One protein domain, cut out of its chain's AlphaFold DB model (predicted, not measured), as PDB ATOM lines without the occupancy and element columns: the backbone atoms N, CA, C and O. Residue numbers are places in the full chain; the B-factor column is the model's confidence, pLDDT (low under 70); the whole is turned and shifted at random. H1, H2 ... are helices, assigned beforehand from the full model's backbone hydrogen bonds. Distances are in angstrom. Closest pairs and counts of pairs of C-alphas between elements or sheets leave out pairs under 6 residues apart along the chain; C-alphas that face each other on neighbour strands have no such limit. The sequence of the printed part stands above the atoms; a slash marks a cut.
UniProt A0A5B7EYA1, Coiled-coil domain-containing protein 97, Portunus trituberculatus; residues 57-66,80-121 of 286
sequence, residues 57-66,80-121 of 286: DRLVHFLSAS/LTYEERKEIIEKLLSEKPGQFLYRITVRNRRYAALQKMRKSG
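Overview. This is residues 57 to 66 and 80 to 121 of the 286 residues of the protein "Coiled-coil domain-containing protein 97" of Portunus trituberculatus (UniProt A0A5B7EYA1). The long helix H3 and the shorter H2 meet near their ends as an open V, and the short helix H1 packs on H2 alone. Residues 105 to 121, of which 105 to 120 belong to H3, stick out as a free arm that makes much of the length. The printed part has 52 residues with three named helices, in the order H1, H2, H3, and no named strand; the class is all helix. The whole is loose, with a radius of gyration of the C-alphas of 13.7 A, and elongated, spanning 40 by 23 by 18 A.

Arrangement. Begin at H3, residues 97 to 120, and look back to H2, residues 82 to 95. They only just touch, with 3 pairs of C-alphas within 8 A, and only at the corner by their link. There H2 touches H3 with residues 92 to 93 alone, and H3 touches H2 with residues 100 to 101 alone; the closest C-alphas of the two, those of Leu 93 and Phe 100, are 6.3 A apart. The two run opposite ways at a steep tilt of 66 degrees. Now find H1, residues 57 to 65, which touches H2: their closest C-alphas, those of Ser 64 and Lys 86, are 5.2 A apart. They run opposite ways at a steep tilt of 49 degrees. H1 and H3 are apart. Every O i to N i+4 pair is within hydrogen-bond range in H1 and H2, and 19 of 20 are in H3.

Along the chain. Find C-alpha 97 at (52.741, 30.223, -7.632); from there H3 runs 34.8 A to C-alpha 120 at (27.584, 12.946, -24.419). H2 runs 19.9 A from Tyr 82 to Glu 95. H1 runs 12.3 A from C-alpha 57 at (56.491, 35.063, -19.623) to Ala 65.

Size, cuts and confidence. The two C-alphas farthest apart, those of Glu 95 and Gly 121, are 40.5 A apart. Residues 67 to 79 are cut out, and C-alphas 66 and 80 are 12.0 A apart across the cut. The link from H2 to H3 is tight. The mean pLDDT of the printed part is 92.2, and no printed residue is under 70.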
ATOM      1  N   ASP A  57      56.860  33.766 -19.075       90.88
ATOM      2  CA  ASP A  57      56.491  35.063 -19.623       90.88
ATOM      3  C   ASP A  57      55.486  34.879 -20.773       90.88
ATOM      4  O   ASP A  57      54.533  35.647 -20.885       90.88
ATOM      5  N   ARG A  58      55.579  33.760 -21.513       90.44
ATOM      6  CA  ARG A  58      54.519  33.298 -22.427       90.44
ATOM      7  C   ARG A  58      53.217  32.948 -21.682       90.44
ATOM      8  O   ARG A  58      52.134  33.301 -22.140       90.44
ATOM      9  N   LEU A  59      53.301  32.302 -20.511       89.44
ATOM     10  CA  LEU A  59      52.134  32.029 -19.655       89.44
ATOM     11  C   LEU A  59      51.496  33.329 -19.139       89.44
ATOM     12  O   LEU A  59      50.273  33.459 -19.155       89.44
ATOM     13  N   VAL A  60      52.311  34.298 -18.710       92.81
ATOM     14  CA  VAL A  60      51.850  35.639 -18.317       92.81
ATOM     15  C   VAL A  60      51.133  36.323 -19.486       92.81
ATOM     16  O   VAL A  60      50.014  36.794 -19.294       92.81
ATOM     17  N   HIS A  61      51.719  36.320 -20.688       91.81
ATOM     18  CA  HIS A  61      51.127  36.886 -21.906       91.81
ATOM     19  C   HIS A  61      49.739  36.291 -22.199       91.81
ATOM     20  O   HIS A  61      48.739  37.011 -22.211       91.81
ATOM     21  N   PHE A  62      49.640  34.962 -22.329       90.00
ATOM     22  CA  PHE A  62      48.370  34.287 -22.621       90.00
ATOM     23  C   PHE A  62      47.293  34.517 -21.551       90.00
ATOM     24  O   PHE A  62      46.124  34.721 -21.883       90.00
ATOM     25  N   LEU A  63      47.649  34.515 -20.263       91.19
ATOM     26  CA  LEU A  63      46.684  34.792 -19.192       91.19
ATOM     27  C   LEU A  63      46.250  36.271 -19.166       91.19
ATOM     28  O   LEU A  63      45.108  36.562 -18.815       91.19
ATOM     29  N   SER A  64      47.118  37.189 -19.599       92.56
ATOM     30  CA  SER A  64      46.826  38.629 -19.717       92.56
ATOM     31  C   SER A  64      46.008  38.981 -20.967       92.56
ATOM     32  O   SER A  64      45.339  40.014 -20.976       92.56
ATOM     33  N   ALA A  65      46.004  38.112 -21.984       90.69
ATOM     34  CA  ALA A  65      45.153  38.212 -23.172       90.69
ATOM     35  C   ALA A  65      43.796  37.490 -23.001       90.69
ATOM     36  O   ALA A  65      42.750  38.050 -23.310       90.69
ATOM     37  N   SER A  66      43.784  36.263 -22.465       88.88
ATOM     38  CA  SER A  66      42.557  35.468 -22.251       88.88
ATOM     39  C   SER A  66      41.606  36.096 -21.226       88.88
ATOM     40  O   SER A  66      42.062  36.690 -20.251       88.88
ATOM     41  N   LEU A  80      40.138  45.970 -16.619       88.00
ATOM     42  CA  LEU A  80      41.587  45.893 -16.479       88.00
ATOM     43  C   LEU A  80      42.264  45.893 -17.852       88.00
ATOM     44  O   LEU A  80      42.087  44.964 -18.644       88.00
ATOM     45  N   THR A  81      43.127  46.877 -18.086       92.38
ATOM     46  CA  THR A  81      43.970  46.911 -19.282       92.38
ATOM     47  C   THR A  81      44.979  45.759 -19.275       92.38
ATOM     48  O   THR A  81      45.388  45.274 -18.219       92.38
ATOM     49  N   TYR A  82      45.415  45.321 -20.460       93.00
ATOM     50  CA  TYR A  82      46.343  44.194 -20.629       93.00
ATOM     51  C   TYR A  82      47.581  44.271 -19.707       93.00
ATOM     52  O   TYR A  82      47.927  43.286 -19.053       93.00
ATOM     53  N   GLU A  83      48.204  45.448 -19.582       93.75
ATOM     54  CA  GLU A  83      49.382  45.648 -18.724       93.75
ATOM     55  C   GLU A  83      49.055  45.585 -17.217       93.75
ATOM     56  O   GLU A  83      49.843  45.039 -16.446       93.75
ATOM     57  N   GLU A  84      47.876  46.042 -16.778       92.75
ATOM     58  CA  GLU A  84      47.436  45.863 -15.384       92.75
ATOM     59  C   GLU A  84      47.147  44.388 -15.074       92.75
ATOM     60  O   GLU A  84      47.513  43.888 -14.007       92.75
ATOM     61  N   ARG A  85      46.531  43.652 -16.014       93.81
ATOM     62  CA  ARG A  85      46.307  42.200 -15.878       93.81
ATOM     63  C   ARG A  85      47.638  41.469 -15.727       93.81
ATOM     64  O   ARG A  85      47.785  40.660 -14.811       93.81
ATOM     65  N   LYS A  86      48.612  41.821 -16.566       94.12
ATOM     66  CA  LYS A  86      49.990  41.325 -16.551       94.12
ATOM     67  C   LYS A  86      50.700  41.602 -15.227       94.12
ATOM     68  O   LYS A  86      51.188  40.648 -14.624       94.12
ATOM     69  N   GLU A  87      50.680  42.832 -14.702       95.06
ATOM     70  CA  GLU A  87      51.280  43.134 -13.389       95.06
ATOM     71  C   GLU A  87      50.660  42.271 -12.272       95.06
ATOM     72  O   GLU A  87      51.379  41.681 -11.457       95.06
ATOM     73  N   ILE A  88      49.328  42.127 -12.253       93.62
ATOM     74  CA  ILE A  88      48.639  41.313 -11.241       93.62
ATOM     75  C   ILE A  88      48.983  39.819 -11.405       93.62
ATOM     76  O   ILE A  88      49.230  39.145 -10.403       93.62
ATOM     77  N   ILE A  89      49.052  39.290 -12.632       93.56
ATOM     78  CA  ILE A  89      49.422  37.888 -12.902       93.56
ATOM     79  C   ILE A  89      50.877  37.617 -12.494       93.56
ATOM     80  O   ILE A  89      51.140  36.642 -11.787       93.56
ATOM     81  N   GLU A  90      51.820  38.491 -12.854       94.31
ATOM     82  CA  GLU A  90      53.227  38.369 -12.452       94.31
ATOM     83  C   GLU A  90      53.403  38.411 -10.930       94.31
ATOM     84  O   GLU A  90      54.202  37.652 -10.365       94.31
ATOM     85  N   LYS A  91      52.619  39.252 -10.247       94.81
ATOM     86  CA  LYS A  91      52.570  39.328  -8.786       94.81
ATOM     87  C   LYS A  91      51.988  38.061  -8.157       94.81
ATOM     88  O   LYS A  91      52.588  37.507  -7.241       94.81
ATOM     89  N   LEU A  92      50.864  37.544  -8.659       93.38
ATOM     90  CA  LEU A  92      50.266  36.295  -8.164       93.38
ATOM     91  C   LEU A  92      51.205  35.094  -8.354       93.38
ATOM     92  O   LEU A  92      51.351  34.269  -7.446       93.38
ATOM     93  N   LEU A  93      51.879  35.023  -9.505       92.62
ATOM     94  CA  LEU A  93      52.819  33.959  -9.853       92.62
ATOM     95  C   LEU A  93      54.141  34.042  -9.067       92.62
ATOM     96  O   LEU A  93      54.791  33.019  -8.873       92.62
ATOM     97  N   SER A  94      54.534  35.225  -8.580       94.12
ATOM     98  CA  SER A  94      55.722  35.401  -7.729       94.12
ATOM     99  C   SER A  94      55.425  35.274  -6.229       94.12
ATOM    100  O   SER A  94      56.220  34.671  -5.510       94.12
ATOM    101  N   GLU A  95      54.278  35.762  -5.743       95.19
ATOM    102  CA  GLU A  95      53.880  35.630  -4.333       95.19
ATOM    103  C   GLU A  95      53.390  34.215  -3.978       95.19
ATOM    104  O   GLU A  95      53.720  33.698  -2.907       95.19
ATOM    105  N   LYS A  96      52.549  33.599  -4.825       94.12
ATOM    106  CA  LYS A  96      51.830  32.345  -4.507       94.12
ATOM    107  C   LYS A  96      51.689  31.402  -5.717       94.12
ATOM    108  O   LYS A  96      50.574  30.939  -5.985       94.12
ATOM    109  N   PRO A  97      52.788  31.031  -6.408       93.31
ATOM    110  CA  PRO A  97      52.741  30.223  -7.632       93.31
ATOM    111  C   PRO A  97      51.902  28.949  -7.490       93.31
ATOM    112  O   PRO A  97      51.062  28.679  -8.337       93.31
ATOM    113  N   GLY A  98      52.051  28.201  -6.389       92.56
ATOM    114  CA  GLY A  98      51.297  26.960  -6.174       92.56
ATOM    115  C   GLY A  98      49.777  27.150  -6.075       92.56
ATOM    116  O   GLY A  98      49.034  26.330  -6.602       92.56
ATOM    117  N   GLN A  99      49.295  28.237  -5.458       91.81
ATOM    118  CA  GLN A  99      47.852  28.521  -5.384       91.81
ATOM    119  C   GLN A  99      47.310  29.053  -6.713       91.81
ATOM    120  O   GLN A  99      46.188  28.728  -7.093       91.81
ATOM    121  N   PHE A 100      48.106  29.860  -7.418       91.38
ATOM    122  CA  PHE A 100      47.748  30.379  -8.733       91.38
ATOM    123  C   PHE A 100      47.633  29.243  -9.756       91.38
ATOM    124  O   PHE A 100      46.563  29.042 -10.324       91.38
ATOM    125  N   LEU A 101      48.691  28.440  -9.907       90.44
ATOM    126  CA  LEU A 101      48.724  27.312 -10.837       90.44
ATOM    127  C   LEU A 101      47.642  26.274 -10.511       90.44
ATOM    128  O   LEU A 101      46.954  25.848 -11.427       90.44
ATOM    129  N   TYR A 102      47.395  25.953  -9.235       90.94
ATOM    130  CA  TYR A 102      46.297  25.053  -8.852       90.94
ATOM    131  C   TYR A 102      44.921  25.550  -9.331       90.94
ATOM    132  O   TYR A 102      44.146  24.764  -9.872       90.94
ATOM    133  N   ARG A 103      44.616  26.856  -9.210       90.81
ATOM    134  CA  ARG A 103      43.360  27.427  -9.745       90.81
ATOM    135  C   ARG A 103      43.263  27.284 -11.267       90.81
ATOM    136  O   ARG A 103      42.171  27.018 -11.767       90.81
ATOM    137  N   ILE A 104      44.373  27.448 -11.993       90.06
ATOM    138  CA  ILE A 104      44.416  27.252 -13.453       90.06
ATOM    139  C   ILE A 104      44.225  25.771 -13.804       90.06
ATOM    140  O   ILE A 104      43.347  25.451 -14.598       90.06
ATOM    141  N   THR A 105      44.966  24.857 -13.167       90.56
ATOM    142  CA  THR A 105      44.842  23.404 -13.366       90.56
ATOM    143  C   THR A 105      43.412  22.921 -13.124       90.56
ATOM    144  O   THR A 105      42.857  22.243 -13.981       90.56
ATOM    145  N   VAL A 106      42.764  23.335 -12.030       93.06
ATOM    146  CA  VAL A 106      41.361  22.985 -11.749       93.06
ATOM    147  C   VAL A 106      40.413  23.505 -12.840       93.06
ATOM    148  O   VAL A 106      39.599  22.735 -13.347       93.06
ATOM    149  N   ARG A 107      40.538  24.769 -13.280       92.25
ATOM    150  CA  ARG A 107      39.716  25.291 -14.395       92.25
ATOM    151  C   ARG A 107      39.975  24.536 -15.706       92.25
ATOM    152  O   ARG A 107      39.023  24.281 -16.439       92.25
ATOM    153  N   ASN A 108      41.211  24.110 -15.969       91.12
ATOM    154  CA  ASN A 108      41.568  23.326 -17.157       91.12
ATOM    155  C   ASN A 108      40.995  21.897 -17.106       91.12
ATOM    156  O   ASN A 108      40.413  21.447 -18.093       91.12
ATOM    157  N   ARG A 109      41.071  21.210 -15.955       93.88
ATOM    158  CA  ARG A 109      40.451  19.888 -15.741       93.88
ATOM    159  C   ARG A 109      38.931  19.953 -15.900       93.88
ATOM    160  O   ARG A 109      38.348  19.134 -16.612       93.88
ATOM    161  N   ARG A 110      38.289  20.983 -15.335       94.44
ATOM    162  CA  ARG A 110      36.853  21.258 -15.531       94.44
ATOM    163  C   ARG A 110      36.513  21.562 -16.984       94.44
ATOM    164  O   ARG A 110      35.550  21.003 -17.495       94.44
ATOM    165  N   TYR A 111      37.318  22.352 -17.692       93.44
ATOM    166  CA  TYR A 111      37.133  22.563 -19.129       93.44
ATOM    167  C   TYR A 111      37.238  21.243 -19.917       93.44
ATOM    168  O   TYR A 111      36.396  20.965 -20.770       93.44
ATOM    169  N   ALA A 112      38.196  20.369 -19.592       92.94
ATOM    170  CA  ALA A 112      38.313  19.047 -20.209       92.94
ATOM    171  C   ALA A 112      37.108  18.128 -19.902       92.94
ATOM    172  O   ALA A 112      36.669  17.384 -20.783       92.94
ATOM    173  N   ALA A 113      36.534  18.198 -18.694       94.06
ATOM    174  CA  ALA A 113      35.285  17.511 -18.346       94.06
ATOM    175  C   ALA A 113      34.080  18.069 -19.125       94.06
ATOM    176  O   ALA A 113      33.351  17.300 -19.750       94.06
ATOM    177  N   LEU A 114      33.931  19.396 -19.187       93.69
ATOM    178  CA  LEU A 114      32.926  20.099 -19.992       93.69
ATOM    179  C   LEU A 114      32.986  19.666 -21.466       93.69
ATOM    180  O   LEU A 114      31.964  19.310 -22.049       93.69
ATOM    181  N   GLN A 115      34.180  19.602 -22.066       92.44
ATOM    182  CA  GLN A 115      34.350  19.151 -23.455       92.44
ATOM    183  C   GLN A 115      34.004  17.668 -23.680       92.44
ATOM    184  O   GLN A 115      33.733  17.280 -24.820       92.44
ATOM    185  N   LYS A 116      33.995  16.837 -22.629       91.81
ATOM    186  CA  LYS A 116      33.507  15.448 -22.676       91.81
ATOM    187  C   LYS A 116      31.983  15.398 -22.514       91.81
ATOM    188  O   LYS A 116      31.317  14.787 -23.344       91.81
ATOM    189  N   MET A 117      31.423  16.107 -21.535       91.88
ATOM    190  CA  MET A 117      29.976  16.151 -21.263       91.88
ATOM    191  C   MET A 117      29.177  16.811 -22.395       91.88
ATOM    192  O   MET A 117      28.115  16.324 -22.762       91.88
ATOM    193  N   ARG A 118      29.719  17.852 -23.043       91.38
ATOM    194  CA  ARG A 118      29.127  18.460 -24.251       91.38
ATOM    195  C   ARG A 118      29.050  17.486 -25.440       91.38
ATOM    196  O   ARG A 118      28.283  17.719 -26.366       91.38
ATOM    197  N   LYS A 119      29.841  16.401 -25.437       90.00
ATOM    198  CA  LYS A 119      29.809  15.343 -26.467       90.00
ATOM    199  C   LYS A 119      28.889  14.171 -26.111       90.00
ATOM    200  O   LYS A 119      28.480  13.468 -27.030       90.00
ATOM    201  N   SER A 120      28.589  13.938 -24.831       90.94
ATOM    202  CA  SER A 120      27.584  12.946 -24.419       90.94
ATOM    203  C   SER A 120      26.170  13.536 -24.431       90.94
ATOM    204  O   SER A 120      25.238  12.872 -24.874       90.94
ATOM    205  N   GLY A 121      26.040  14.815 -24.063       85.56
ATOM    206  CA  GLY A 121      24.815  15.607 -24.176       85.56
ATOM    207  C   GLY A 121      23.945  15.637 -22.917       85.56
ATOM    208  O   GLY A 121      22.955  16.353 -22.917       85.56
TER     209      GLY A 121